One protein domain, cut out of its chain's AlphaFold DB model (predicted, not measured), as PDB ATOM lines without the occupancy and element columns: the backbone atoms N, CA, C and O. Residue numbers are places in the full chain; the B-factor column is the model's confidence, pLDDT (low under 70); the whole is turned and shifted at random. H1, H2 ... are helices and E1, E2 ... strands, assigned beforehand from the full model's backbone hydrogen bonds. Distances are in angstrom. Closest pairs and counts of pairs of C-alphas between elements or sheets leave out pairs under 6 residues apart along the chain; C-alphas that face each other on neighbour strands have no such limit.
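AT A GLANCE: This is residues 58 to 155 of the 156 residues of an uncharacterized protein of uncultured archaeon (UniProt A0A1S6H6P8). A three-stranded antiparallel sheet, made mostly by the long hairpin E2 and E3 with short E1 beside E2, has one face covered by a helical hairpin, H1 and the long H2, in two layers; no named helix is on the other face. Off the sheet, H3 packs on residues 92 to 96 of H2, and the very short H4 is near H3. The printed part has 98 residues, with four named helices and three named strands in the order E1 H1 H2 E2 E3 H3 H4, and the class is mixed, helices and strands. The sheet's order is E1, E2, E3. The whole is compact, with a radius of gyration of the C-alphas of 13.8 A and spans of 38 by 28 by 20 A.

HOW THE PARTS SIT: In the sheet, E2, residues 103 to 113, is the inner strand. E3, residues 118 to 127, is antiparallel to E2 at 161 degrees and forms a hairpin with it; N 109 and O 122 are 2.8 A apart, within hydrogen-bond range, as are N 124 and O 107 at 2.9 A. E1, residues 58 to 61, is antiparallel to E2 at 151 degrees, with N 61 and O 106 within hydrogen-bond range at 2.8 A. H1, residues 64 to 73, is on the sheet at a height of 9.2 A, over E2 and only just over E1, on which 3 of its C-alphas fall; it runs along the strands, at 19 degrees to E2 on the local plane. H2, residues 79 to 98, is on the same face, also at a height of 9.2 A, over E3, along the strands at 18 degrees to E3 on the local plane; its closest C-alphas to E3 are those of Ile 93 and Val 125, 7.0 A apart. H1 and H2, a helical hairpin, touch through residues 79 to 86 alone of H2, at a shallow tilt of 11 degrees, opposite ways; the closest C-alphas, of Leu 72 and Lys 79, are 6.6 A apart. H3, residues 135 to 142, is not on the sheet and touches H2 through residues 92 to 96 alone of H2; the C-alphas of His 92 and Met 141 are the closest, 5.2 A apart, and the tilt of 33 degrees is shallow, only just short of steep. H4, residues 150 to 153, is close to H3 but not clearly touching, the closest C-alphas, of Cys 142 and Asp 152, being 4.8 A apart; it is apart from H2. In H1, H2 and H3 every O i to N i+4 pair is within hydrogen-bond range; H4 is too short for such a pair.

IN THESE COORDINATES: E1 begins with C-alpha 58 at (216.765, 130.802, 232.717). E2 measures 29.1 A from first to last C-alpha, E3 30.0 A, H2 28.3 A and H1 14.1 A. H2 begins with C-alpha 79 at (209.553, 148.862, 228.651), and H4 ends with C-alpha 153 at (202.004, 130.064, 214.560).

THE WHOLE: The two C-alphas farthest apart, those of Gly 100 and Asn 117, are 40.5 A apart. The printed part has no cut and no long link. The mean pLDDT of the printed part is 77.3; it is under 70 at residues 58 to 59, 74 to 76, 110 to 120, 129 to 131 and 149 to 155.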
ATOM      1  N   PHE A  58     218.137 131.137 232.335       64.31
ATOM      2  CA  PHE A  58     216.765 130.802 232.717       64.31
ATOM      3  C   PHE A  58     216.456 131.258 234.149       64.31
ATOM      4  O   PHE A  58     217.152 130.871 235.090       64.31
ATOM      5  N   TYR A  59     215.373 132.017 234.321       66.12
ATOM      6  CA  TYR A  59     214.916 132.540 235.611       66.12
ATOM      7  C   TYR A  59     213.455 132.162 235.842       66.12
ATOM      8  O   TYR A  59     212.642 132.352 234.943       66.12
ATOM      9  N   SER A  60     213.110 131.653 237.028       77.50
ATOM     10  CA  SER A  60     211.735 131.271 237.391       77.50
ATOM     11  C   SER A  60     211.205 132.071 238.569       77.50
ATOM     12  O   SER A  60     211.944 132.377 239.503       77.50
ATOM     13  N   PHE A  61     209.904 132.340 238.537       81.06
ATOM     14  CA  PHE A  61     209.192 133.174 239.494       81.06
ATOM     15  C   PHE A  61     207.851 132.536 239.852       81.06
ATOM     16  O   PHE A  61     207.220 131.883 239.019       81.06
ATOM     17  N   GLY A  62     207.408 132.745 241.092       81.62
ATOM     18  CA  GLY A  62     206.105 132.256 241.544       81.62
ATOM     19  C   GLY A  62     204.956 133.143 241.069       81.62
ATOM     20  O   GLY A  62     203.830 132.672 240.942       81.62
ATOM     21  N   ARG A  63     205.227 134.427 240.795       86.56
ATOM     22  CA  ARG A  63     204.227 135.413 240.369       86.56
ATOM     23  C   ARG A  63     204.661 136.143 239.102       86.56
ATOM     24  O   ARG A  63     205.841 136.434 238.924       86.56
ATOM     25  N   LEU A  64     203.692 136.495 238.257       89.12
ATOM     26  CA  LEU A  64     203.955 137.213 237.008       89.12
ATOM     27  C   LEU A  64     204.546 138.608 237.265       89.12
ATOM     28  O   LEU A  64     205.429 139.042 236.532       89.12
ATOM     29  N   ASP A  65     204.113 139.277 238.337       90.19
ATOM     30  CA  ASP A  65     204.636 140.594 238.717       90.19
ATOM     31  C   ASP A  65     206.127 140.537 239.093       90.19
ATOM     32  O   ASP A  65     206.873 141.445 238.752       90.19
ATOM     33  N   GLU A  66     206.597 139.444 239.709       81.88
ATOM     34  CA  GLU A  66     208.021 139.261 240.043       81.88
ATOM     35  C   GLU A  66     208.882 139.111 238.785       81.88
ATOM     36  O   GLU A  66     209.979 139.664 238.707       81.88
ATOM     37  N   LEU A  67     208.368 138.393 237.782       85.25
ATOM     38  CA  LEU A  67     209.005 138.288 236.473       85.25
ATOM     39  C   LEU A  67     209.037 139.652 235.769       85.25
ATOM     40  O   LEU A  67     210.062 140.029 235.201       85.25
ATOM     41  N   ASN A  68     207.934 140.405 235.815       85.88
ATOM     42  CA  ASN A  68     207.853 141.737 235.221       85.88
ATOM     43  C   ASN A  68     208.839 142.716 235.884       85.88
ATOM     44  O   ASN A  68     209.590 143.399 235.188       85.88
ATOM     45  N   ASP A  69     208.901 142.732 237.217       79.75
ATOM     46  CA  ASP A  69     209.845 143.552 237.981       79.75
ATOM     47  C   ASP A  69     211.301 143.177 237.671       79.75
ATOM     48  O   ASP A  69     212.150 144.059 237.524       79.75
ATOM     49  N   PHE A  70     211.597 141.884 237.507       80.94
ATOM     50  CA  PHE A  70     212.917 141.411 237.083       80.94
ATOM     51  C   PHE A  70     213.311 141.961 235.703       80.94
ATOM     52  O   PHE A  70     214.419 142.480 235.542       80.94
ATOM     53  N   LEU A  71     212.414 141.895 234.713       75.56
ATOM     54  CA  LEU A  71     212.689 142.383 233.358       75.56
ATOM     55  C   LEU A  71     212.854 143.904 233.322       75.56
ATOM     56  O   LEU A  71     213.809 144.391 232.713       75.56
ATOM     57  N   LEU A  72     211.986 144.649 234.012       77.50
ATOM     58  CA  LEU A  72     212.087 146.108 234.120       77.50
ATOM     59  C   LEU A  72     213.364 146.529 234.862       77.50
ATOM     60  O   LEU A  72     214.061 147.446 234.429       77.50
ATOM     61  N   GLY A  73     213.714 145.827 235.945       71.25
ATOM     62  CA  GLY A  73     214.924 146.072 236.733       71.25
ATOM     63  C   GLY A  73     216.226 145.734 236.001       71.25
ATOM     64  O   GLY A  73     217.281 146.267 236.348       71.25
ATOM     65  N   SER A  74     216.166 144.898 234.961       66.44
ATOM     66  CA  SER A  74     217.333 144.498 234.172       66.44
ATOM     67  C   SER A  74     217.954 145.654 233.374       66.44
ATOM     68  O   SER A  74     219.145 145.620 233.080       66.44
ATOM     69  N   SER A  75     217.167 146.685 233.036       65.75
ATOM     70  CA  SER A  75     217.564 147.814 232.171       65.75
ATOM     71  C   SER A  75     218.092 147.423 230.776       65.75
ATOM     72  O   SER A  75     218.595 148.284 230.056       65.75
ATOM     73  N   PHE A  76     217.986 146.149 230.377       63.44
ATOM     74  CA  PHE A  76     218.461 145.646 229.081       63.44
ATOM     75  C   PHE A  76     217.406 145.719 227.975       63.44
ATOM     76  O   PHE A  76     217.761 145.671 226.799       63.44
ATOM     77  N   PHE A  77     216.127 145.823 228.340       74.62
ATOM     78  CA  PHE A  77     215.006 145.788 227.405       74.62
ATOM     79  C   PHE A  77     214.153 147.045 227.540       74.62
ATOM     80  O   PHE A  77     213.961 147.568 228.640       74.62
ATOM     81  N   GLU A  78     213.617 147.528 226.420       80.25
ATOM     82  CA  GLU A  78     212.688 148.653 226.451       80.25
ATOM     83  C   GLU A  78     211.371 148.229 227.103       80.25
ATOM     84  O   GLU A  78     210.848 147.141 226.842       80.25
ATOM     85  N   LYS A  79     210.802 149.118 227.924       85.25
ATOM     86  CA  LYS A  79     209.553 148.862 228.651       85.25
ATOM     87  C   LYS A  79     208.426 148.401 227.725       85.25
ATOM     88  O   LYS A  79     207.686 147.501 228.095       85.25
ATOM     89  N   GLN A  80     208.315 148.985 226.530       90.50
ATOM     90  CA  GLN A  80     207.277 148.613 225.571       90.50
ATOM     91  C   GLN A  80     207.371 147.131 225.169       90.50
ATOM     92  O   GLN A  80     206.351 146.452 225.162       90.50
ATOM     93  N   PHE A  81     208.572 146.604 224.907       85.81
ATOM     94  CA  PHE A  81     208.747 145.187 224.563       85.81
ATOM     95  C   PHE A  81     208.414 144.259 225.733       85.81
ATOM     96  O   PHE A  81     207.854 143.183 225.527       85.81
ATOM     97  N   ILE A  82     208.731 144.675 226.963       85.19
ATOM     98  CA  ILE A  82     208.339 143.940 228.172       85.19
ATOM     99  C   ILE A  82     206.815 143.942 228.314       85.19
ATOM    100  O   ILE A  82     206.225 142.880 228.481       85.19
ATOM    101  N   ASP A  83     206.174 145.108 228.198       91.81
ATOM    102  CA  ASP A  83     204.720 145.248 228.304       91.81
ATOM    103  C   ASP A  83     203.997 144.384 227.253       91.81
ATOM    104  O   ASP A  83     203.024 143.704 227.582       91.81
ATOM    105  N   GLU A  84     204.486 144.373 226.008       89.62
ATOM    106  CA  GLU A  84     203.954 143.548 224.916       89.62
ATOM    107  C   GLU A  84     204.103 142.049 225.207       89.62
ATOM    108  O   GLU A  84     203.131 141.304 225.075       89.62
ATOM    109  N   ALA A  85     205.279 141.601 225.659       88.62
ATOM    110  CA  ALA A  85     205.509 140.200 226.004       88.62
ATOM    111  C   ALA A  85     204.651 139.750 227.200       88.62
ATOM    112  O   ALA A  85     204.059 138.675 227.171       88.62
ATOM    113  N   ILE A  86     204.520 140.584 228.235       92.31
ATOM    114  CA  ILE A  86     203.666 140.301 229.397       92.31
ATOM    115  C   ILE A  86     202.189 140.265 229.000       92.31
ATOM    116  O   ILE A  86     201.443 139.419 229.490       92.31
ATOM    117  N   PHE A  87     201.744 141.179 228.133       92.12
ATOM    118  CA  PHE A  87     200.381 141.160 227.611       92.12
ATOM    119  C   PHE A  87     200.100 139.860 226.848       92.12
ATOM    120  O   PHE A  87     199.080 139.223 227.096       92.12
ATOM    121  N   HIS A  88     201.036 139.442 225.994       89.19
ATOM    122  CA  HIS A  88     200.958 138.195 225.239       89.19
ATOM    123  C   HIS A  88     200.850 136.969 226.165       89.19
ATOM    124  O   HIS A  88     199.924 136.169 226.033       89.19
ATOM    125  N   GLU A  89     201.704 136.872 227.190       89.75
ATOM    126  CA  GLU A  89     201.628 135.781 228.174       89.75
ATOM    127  C   GLU A  89     200.330 135.785 228.983       89.75
ATOM    128  O   GLU A  89     199.803 134.722 229.301       89.75
ATOM    129  N   LYS A  90     199.758 136.955 229.290       92.38
ATOM    130  CA  LYS A  90     198.453 137.035 229.966       92.38
ATOM    131  C   LYS A  90     197.333 136.393 229.149       92.38
ATOM    132  O   LYS A  90     196.420 135.823 229.744       92.38
ATOM    133  N   GLU A  91     197.391 136.451 227.819       93.56
ATOM    134  CA  GLU A  91     196.416 135.769 226.959       93.56
ATOM    135  C   GLU A  91     196.604 134.239 226.996       93.56
ATOM    136  O   GLU A  91     195.611 133.513 227.090       93.56
ATOM    137  N   HIS A  92     197.848 133.742 227.033       89.56
ATOM    138  CA  HIS A  92     198.135 132.314 227.243       89.56
ATOM    139  C   HIS A  92     197.656 131.821 228.615       89.56
ATOM    140  O   HIS A  92     196.987 130.791 228.694       89.56
ATOM    141  N   ILE A  93     197.956 132.573 229.679       92.62
ATOM    142  CA  ILE A  93     197.550 132.270 231.061       92.62
ATOM    143  C   ILE A  93     196.033 132.170 231.152       92.62
ATOM    144  O   ILE A  93     195.513 131.166 231.627       92.62
ATOM    145  N   LYS A  94     195.324 133.176 230.636       94.44
ATOM    146  CA  LYS A  94     193.864 133.191 230.662       94.44
ATOM    147  C   LYS A  94     193.275 131.978 229.941       94.44
ATOM    148  O   LYS A  94     192.356 131.353 230.454       94.44
ATOM    149  N   MET A  95     193.810 131.622 228.771       94.00
ATOM    150  CA  MET A  95     193.347 130.436 228.048       94.00
ATOM    151  C   MET A  95     193.653 129.140 228.808       94.00
ATOM    152  O   MET A  95     192.838 128.223 228.794       94.00
ATOM    153  N   ALA A  96     194.806 129.045 229.475       90.75
ATOM    154  CA  ALA A  96     195.134 127.901 230.318       90.75
ATOM    155  C   ALA A  96     194.114 127.750 231.461       90.75
ATOM    156  O   ALA A  96     193.550 126.672 231.640       90.75
ATOM    157  N   GLU A  97     193.817 128.843 232.166       93.00
ATOM    158  CA  GLU A  97     192.828 128.885 233.250       93.00
ATOM    159  C   GLU A  97     191.411 128.549 232.749       93.00
ATOM    160  O   GLU A  97     190.722 127.734 233.362       93.00
ATOM    161  N   ASP A  98     190.995 129.091 231.597       94.88
ATOM    162  CA  ASP A  98     189.697 128.797 230.962       94.88
ATOM    163  C   ASP A  98     189.560 127.308 230.573       94.88
ATOM    164  O   ASP A  98     188.458 126.753 230.562       94.88
ATOM    165  N   LEU A  99     190.678 126.640 230.266       90.38
ATOM    166  CA  LEU A  99     190.746 125.201 229.989       90.38
ATOM    167  C   LEU A  99     190.860 124.344 231.265       90.38
ATOM    168  O   LEU A  99     190.898 123.116 231.164       90.38
ATOM    169  N   GLY A 100     190.871 124.973 232.443       91.38
ATOM    170  CA  GLY A 100     190.919 124.319 233.747       91.38
ATOM    171  C   GLY A 100     192.324 123.966 234.226       91.38
ATOM    172  O   GLY A 100     192.439 123.131 235.119       91.38
ATOM    173  N   TYR A 101     193.365 124.563 233.639       89.81
ATOM    174  CA  TYR A 101     194.745 124.312 234.039       89.81
ATOM    175  C   TYR A 101     195.203 125.210 235.190       89.81
ATOM    176  O   TYR A 101     194.901 126.404 235.226       89.81
ATOM    177  N   ASN A 102     196.005 124.652 236.094       89.38
ATOM    178  CA  ASN A 102     196.604 125.392 237.200       89.38
ATOM    179  C   ASN A 102     197.992 125.938 236.838       89.38
ATOM    180  O   ASN A 102     198.922 125.179 236.556       89.38
ATOM    181  N   ILE A 103     198.170 127.259 236.923       89.56
ATOM    182  CA  ILE A 103     199.477 127.899 236.729       89.56
ATOM    183  C   ILE A 103     200.337 127.751 237.989       89.56
ATOM    184  O   ILE A 103     199.910 128.070 239.097       89.56
ATOM    185  N   LYS A 104     201.575 127.281 237.819       88.31
ATOM    186  CA  LYS A 104     202.552 127.069 238.905       88.31
ATOM    187  C   LYS A 104     203.639 128.121 238.970       88.31
ATOM    188  O   LYS A 104     204.288 128.258 240.006       88.31
ATOM    189  N   GLY A 105     203.862 128.831 237.875       87.62
ATOM    190  CA  GLY A 105     204.895 129.840 237.823       87.62
ATOM    191  C   GLY A 105     205.149 130.339 236.419       87.62
ATOM    192  O   GLY A 105     204.463 129.992 235.456       87.62
ATOM    193  N   TYR A 106     206.168 131.175 236.343       87.88
ATOM    194  CA  TYR A 106     206.536 131.908 235.149       87.88
ATOM    195  C   TYR A 106     208.045 131.871 235.014       87.88
ATOM    196  O   TYR A 106     208.762 131.864 236.018       87.88
ATOM    197  N   SER A 107     208.549 131.885 233.790       79.88
ATOM    198  CA  SER A 107     209.981 132.007 233.565       79.88
ATOM    199  C   SER A 107     210.324 132.922 232.413       79.88
ATOM    200  O   SER A 107     209.578 133.026 231.444       79.88
ATOM    201  N   ALA A 108     211.492 133.544 232.522       78.81
ATOM    202  CA  ALA A 108     212.126 134.275 231.444       78.81
ATOM    203  C   ALA A 108     213.392 133.531 231.019       78.81
ATOM    204  O   ALA A 108     214.203 133.120 231.854       78.81
ATOM    205  N   ILE A 109     213.551 133.382 229.711       76.94
ATOM    206  CA  ILE A 109     214.751 132.879 229.061       76.94
ATOM    207  C   ILE A 109     215.428 134.070 228.409       76.94
ATOM    208  O   ILE A 109     214.871 134.656 227.482       76.94
ATOM    209  N   LEU A 110     216.611 134.441 228.887       67.25
ATOM    210  CA  LEU A 110     217.406 135.482 228.251       67.25
ATOM    211  C   LEU A 110     218.215 134.873 227.110       67.25
ATOM    212  O   LEU A 110     218.898 133.860 227.256       67.25
ATOM    213  N   LEU A 111     218.118 135.523 225.963       68.25
ATOM    214  CA  LEU A 111     218.660 135.091 224.690       68.25
ATOM    215  C   LEU A 111     219.561 136.193 224.137       68.25
ATOM    216  O   LEU A 111     219.391 137.373 224.435       68.25
ATOM    217  N   PHE A 112     220.503 135.825 223.276       58.22
ATOM    218  CA  PHE A 112     221.280 136.799 222.518       58.22
ATOM    219  C   PHE A 112     221.101 136.553 221.025       58.22
ATOM    220  O   PHE A 112     221.452 135.491 220.503       58.22
ATOM    221  N   ASN A 113     220.553 137.537 220.317       57.03
ATOM    222  CA  ASN A 113     220.380 137.456 218.879       57.03
ATOM    223  C   ASN A 113     221.688 137.831 218.176       57.03
ATOM    224  O   ASN A 113     221.919 138.986 217.827       57.03
ATOM    225  N   TYR A 114     222.529 136.838 217.891       50.53
ATOM    226  CA  TYR A 114     223.824 137.043 217.227       50.53
ATOM    227  C   TYR A 114     223.737 137.677 215.832       50.53
ATOM    228  O   TYR A 114     224.707 138.277 215.380       50.53
ATOM    229  N   LYS A 115     222.602 137.556 215.129       51.59
ATOM    230  CA  LYS A 115     222.435 138.188 213.807       51.59
ATOM    231  C   LYS A 115     222.237 139.696 213.921       51.59
ATOM    232  O   LYS A 115     222.655 140.423 213.027       51.59
ATOM    233  N   LYS A 116     221.575 140.137 214.989       52.84
ATOM    234  CA  LYS A 116     221.267 141.547 215.255       52.84
ATOM    235  C   LYS A 116     222.181 142.177 216.310       52.84
ATOM    236  O   LYS A 116     222.164 143.387 216.474       52.84
ATOM    237  N   ASN A 117     223.009 141.364 216.965       57.28
ATOM    238  CA  ASN A 117     223.903 141.757 218.049       57.28
ATOM    239  C   ASN A 117     223.164 142.463 219.202       57.28
ATOM    240  O   ASN A 117     223.646 143.456 219.743       57.28
ATOM    241  N   GLU A 118     221.990 141.945 219.562       57.38
ATOM    242  CA  GLU A 118     221.117 142.504 220.598       57.38
ATOM    243  C   GLU A 118     220.651 141.406 221.570       57.38
ATOM    244  O   GLU A 118     220.452 140.258 221.147       57.38
ATOM    245  N   PRO A 119     220.486 141.716 222.870       61.09
ATOM    246  CA  PRO A 119     219.828 140.811 223.800       61.09
ATOM    247  C   PRO A 119     218.338 140.696 223.452       61.09
ATOM    248  O   PRO A 119     217.702 141.649 223.010       61.09
ATOM    249  N   SER A 120     217.766 139.526 223.688       67.69
ATOM    250  CA  SER A 120     216.335 139.250 223.567       67.69
ATOM    251  C   SER A 120     215.879 138.389 224.741       67.69
ATOM    252  O   SER A 120     216.703 137.882 225.500       67.69
ATOM    253  N   PHE A 121     214.578 138.183 224.899       76.06
ATOM    254  CA  PHE A 121     214.061 137.242 225.884       76.06
ATOM    255  C   PHE A 121     212.832 136.509 225.348       76.06
ATOM    256  O   PHE A 121     212.174 136.981 224.421       76.06
ATOM    257  N   ALA A 122     212.546 135.349 225.927       78.50
ATOM    258  CA  ALA A 122     211.304 134.613 225.740       78.50
ATOM    259  C   ALA A 122     210.675 134.347 227.106       78.50
ATOM    260  O   ALA A 122     211.389 134.101 228.081       78.50
ATOM    261  N   LEU A 123     209.351 134.408 227.178       84.25
ATOM    262  CA  LEU A 123     208.609 134.086 228.386       84.25
ATOM    263  C   LEU A 123     208.018 132.686 228.272       84.25
ATOM    264  O   LEU A 123     207.821 132.169 227.173       84.25
ATOM    265  N   GLN A 124     207.805 132.046 229.415       80.31
ATOM    266  CA  GLN A 124     207.104 130.773 229.493       80.31
ATOM    267  C   GLN A 124     206.218 130.750 230.729       80.31
ATOM    268  O   GLN A 124     206.617 131.198 231.808       80.31
ATOM    269  N   VAL A 125     205.045 130.149 230.575       81.50
ATOM    270  CA  VAL A 125     204.099 129.864 231.652       81.50
ATOM    271  C   VAL A 125     204.212 128.390 232.017       81.50
ATOM    272  O   VAL A 125     204.241 127.520 231.147       81.50
ATOM    273  N   HIS A 126     204.315 128.100 233.311       80.56
ATOM    274  CA  HIS A 126     204.414 126.732 233.812       80.56
ATOM    275  C   HIS A 126     203.045 126.285 234.301       80.56
ATOM    276  O   HIS A 126     202.457 126.919 235.177       80.56
ATOM    277  N   ILE A 127     202.563 125.183 233.745       76.75
ATOM    278  CA  ILE A 127     201.294 124.551 234.108       76.75
ATOM    279  C   ILE A 127     201.594 123.324 234.974       76.75
ATOM    280  O   ILE A 127     202.639 122.690 234.807       76.75
ATOM    281  N   ASP A 128     200.703 123.004 235.912       77.25
ATOM    282  CA  ASP A 128     200.798 121.789 236.718       77.25
ATOM    283  C   ASP A 128     200.871 120.533 235.837       77.25
ATOM    284  O   ASP A 128     200.033 120.311 234.966       77.25
ATOM    285  N   LEU A 129     201.881 119.693 236.069       60.50
ATOM    286  CA  LEU A 129     202.103 118.471 235.291       60.50
ATOM    287  C   LEU A 129     201.216 117.306 235.743       60.50
ATOM    288  O   LEU A 129     201.124 116.310 235.022       60.50
ATOM    289  N   ASP A 130     200.544 117.426 236.894       62.66
ATOM    290  CA  ASP A 130     199.496 116.479 237.296       62.66
ATOM    291  C   ASP A 130     198.298 116.519 236.322       62.66
ATOM    292  O   ASP A 130     197.522 115.563 236.215       62.66
ATOM    293  N   GLU A 131     198.185 117.590 235.530       62.19
ATOM    294  CA  GLU A 131     197.173 117.778 234.500       62.19
ATOM    295  C   GLU A 131     197.735 117.388 233.123       62.19
ATOM    296  O   GLU A 131     198.638 118.015 232.570       62.19
ATOM    297  N   LYS A 132     197.187 116.326 232.515       71.31
ATOM    298  CA  LYS A 132     197.592 115.918 231.161       71.31
ATOM    299  C   LYS A 132     197.211 116.996 230.144       71.31
ATOM    300  O   LYS A 132     196.039 117.167 229.805       71.31
ATOM    301  N   LEU A 133     198.215 117.673 229.598       72.75
ATOM    302  CA  LEU A 133     198.036 118.625 228.511       72.75
ATOM    303  C   LEU A 133     197.793 117.898 227.179       72.75
ATOM    304  O   LEU A 133     198.665 117.189 226.676       72.75
ATOM    305  N   SER A 134     196.604 118.069 226.594       78.81
ATOM    306  CA  SER A 134     196.316 117.557 225.249       78.81
ATOM    307  C   SER A 134     196.910 118.474 224.179       78.81
ATOM    308  O   SER A 134     197.011 119.687 224.369       78.81
ATOM    309  N   TYR A 135     197.252 117.911 223.018       74.12
ATOM    310  CA  TYR A 135     197.736 118.697 221.878       74.12
ATOM    311  C   TYR A 135     196.725 119.768 221.433       74.12
ATOM    312  O   TYR A 135     197.107 120.885 221.100       74.12
ATOM    313  N   GLU A 136     195.427 119.456 221.472       79.19
ATOM    314  CA  GLU A 136     194.367 120.404 221.110       79.19
ATOM    315  C   GLU A 136     194.285 121.581 222.086       79.19
ATOM    316  O   GLU A 136     194.116 122.723 221.660       79.19
ATOM    317  N   ASN A 137     194.434 121.323 223.386       79.00
ATOM    318  CA  ASN A 137     194.443 122.371 224.403       79.00
ATOM    319  C   ASN A 137     195.728 123.202 224.342       79.00
ATOM    320  O   ASN A 137     195.661 124.425 224.427       79.00
ATOM    321  N   PHE A 138     196.876 122.564 224.101       78.56
ATOM    322  CA  PHE A 138     198.137 123.257 223.844       78.56
ATOM    323  C   PHE A 138     198.026 124.210 222.652       78.56
ATOM    324  O   PHE A 138     198.333 125.393 222.766       78.56
ATOM    325  N   LYS A 139     197.469 123.729 221.538       76.94
ATOM    326  CA  LYS A 139     197.211 124.543 220.351       76.94
ATOM    327  C   LYS A 139     196.278 125.723 220.634       76.94
ATOM    328  O   LYS A 139     196.544 126.825 220.164       76.94
ATOM    329  N   LYS A 140     195.200 125.523 221.401       85.12
ATOM    330  CA  LYS A 140     194.303 126.620 221.811       85.12
ATOM    331  C   LYS A 140     195.039 127.684 222.621       85.12
ATOM    332  O   LYS A 140     194.812 128.861 222.374       85.12
ATOM    333  N   MET A 141     195.920 127.279 223.538       83.44
ATOM    334  CA  MET A 141     196.743 128.207 224.317       83.44
ATOM    335  C   MET A 141     197.710 128.991 223.434       83.44
ATOM    336  O   MET A 141     197.690 130.215 223.502       83.44
ATOM    337  N   CYS A 142     198.479 128.335 222.557       79.62
ATOM    338  CA  CYS A 142     199.377 129.020 221.616       79.62
ATOM    339  C   CYS A 142     198.631 130.034 220.736       79.62
ATOM    340  O   CYS A 142     199.111 131.132 220.491       79.62
ATOM    341  N   MET A 143     197.421 129.695 220.289       85.75
ATOM    342  CA  MET A 143     196.618 130.556 219.414       85.75
ATOM    343  C   MET A 143     195.741 131.572 220.166       85.75
ATOM    344  O   MET A 143     194.960 132.272 219.522       85.75
ATOM    345  N   ALA A 144     195.821 131.636 221.499       90.56
ATOM    346  CA  ALA A 144     195.014 132.548 222.304       90.56
ATOM    347  C   ALA A 144     195.331 134.033 222.059       90.56
ATOM    348  O   ALA A 144     194.377 134.817 221.984       90.56
ATOM    349  N   PRO A 145     196.606 134.446 221.905       88.31
ATOM    350  CA  PRO A 145     196.916 135.841 221.665       88.31
ATOM    351  C   PRO A 145     196.389 136.332 220.318       88.31
ATOM    352  O   PRO A 145     196.427 135.615 219.316       88.31
ATOM    353  N   LYS A 146     195.927 137.587 220.246       85.06
ATOM    354  CA  LYS A 146     195.442 138.160 218.967       85.06
ATOM    355  C   LYS A 146     196.552 138.330 217.930       85.06
ATOM    356  O   LYS A 146     196.281 138.360 216.729       85.06
ATOM    357  N   ASN A 147     197.787 138.452 218.399       80.62
ATOM    358  CA  ASN A 147     199.017 138.554 217.627       80.62
ATOM    359  C   ASN A 147     199.981 137.416 218.021       80.62
ATOM    360  O   ASN A 147     201.019 137.707 218.613       80.62
ATOM    361  N   PRO A 148     199.668 136.142 217.696       73.12
ATOM    362  CA  PRO A 148     200.497 135.013 218.104       73.12
ATOM    363  C   PRO A 148     201.934 135.186 217.613       73.12
ATOM    364  O   PRO A 148     202.167 135.650 216.488       73.12
ATOM    365  N   SER A 149     202.901 134.781 218.431       62.34
ATOM    366  CA  SER A 149     204.307 134.804 218.044       62.34
ATOM    367  C   SER A 149     204.583 133.845 216.877       62.34
ATOM    368  O   SER A 149     203.791 132.961 216.541       62.34
ATOM    369  N   LEU A 150     205.760 133.967 216.256       47.75
ATOM    370  CA  LEU A 150     206.189 133.020 215.219       47.75
ATOM    371  C   LEU A 150     206.210 131.567 215.730       47.75
ATOM    372  O   LEU A 150     205.962 130.646 214.953       47.75
ATOM    373  N   ILE A 151     206.512 131.370 217.018       55.28
ATOM    374  CA  ILE A 151     206.525 130.050 217.655       55.28
ATOM    375  C   ILE A 151     205.092 129.532 217.801       55.28
ATOM    376  O   ILE A 151     204.836 128.383 217.459       55.28
ATOM    377  N   ASP A 152     204.146 130.382 218.199       50.91
ATOM    378  CA  ASP A 152     202.734 129.999 218.314       50.91
ATOM    379  C   ASP A 152     202.124 129.603 216.973       50.91
ATOM    380  O   ASP A 152     201.407 128.607 216.862       50.91
ATOM    381  N   LEU A 153     202.466 130.345 215.917       48.28
ATOM    382  CA  LEU A 153     202.004 130.064 214.560       48.28
ATOM    383  C   LEU A 153     202.489 128.710 214.024       48.28
ATOM    384  O   LEU A 153     201.844 128.163 213.128       48.28
ATOM    385  N   ALA A 154     203.571 128.141 214.568       45.75
ATOM    386  CA  ALA A 154     204.018 126.792 214.215       45.75
ATOM    387  C   ALA A 154     203.004 125.705 214.625       45.75
ATOM    388  O   ALA A 154     203.075 124.585 214.119       45.75
ATOM    389  N   PHE A 155     202.052 126.043 215.501       47.31
ATOM    390  CA  PHE A 155     201.004 125.151 215.990       47.31
ATOM    391  C   PHE A 155     199.620 125.442 215.382       47.31
ATOM    392  O   PHE A 155     198.641 124.806 215.779       47.31
TER     393      PHE A 155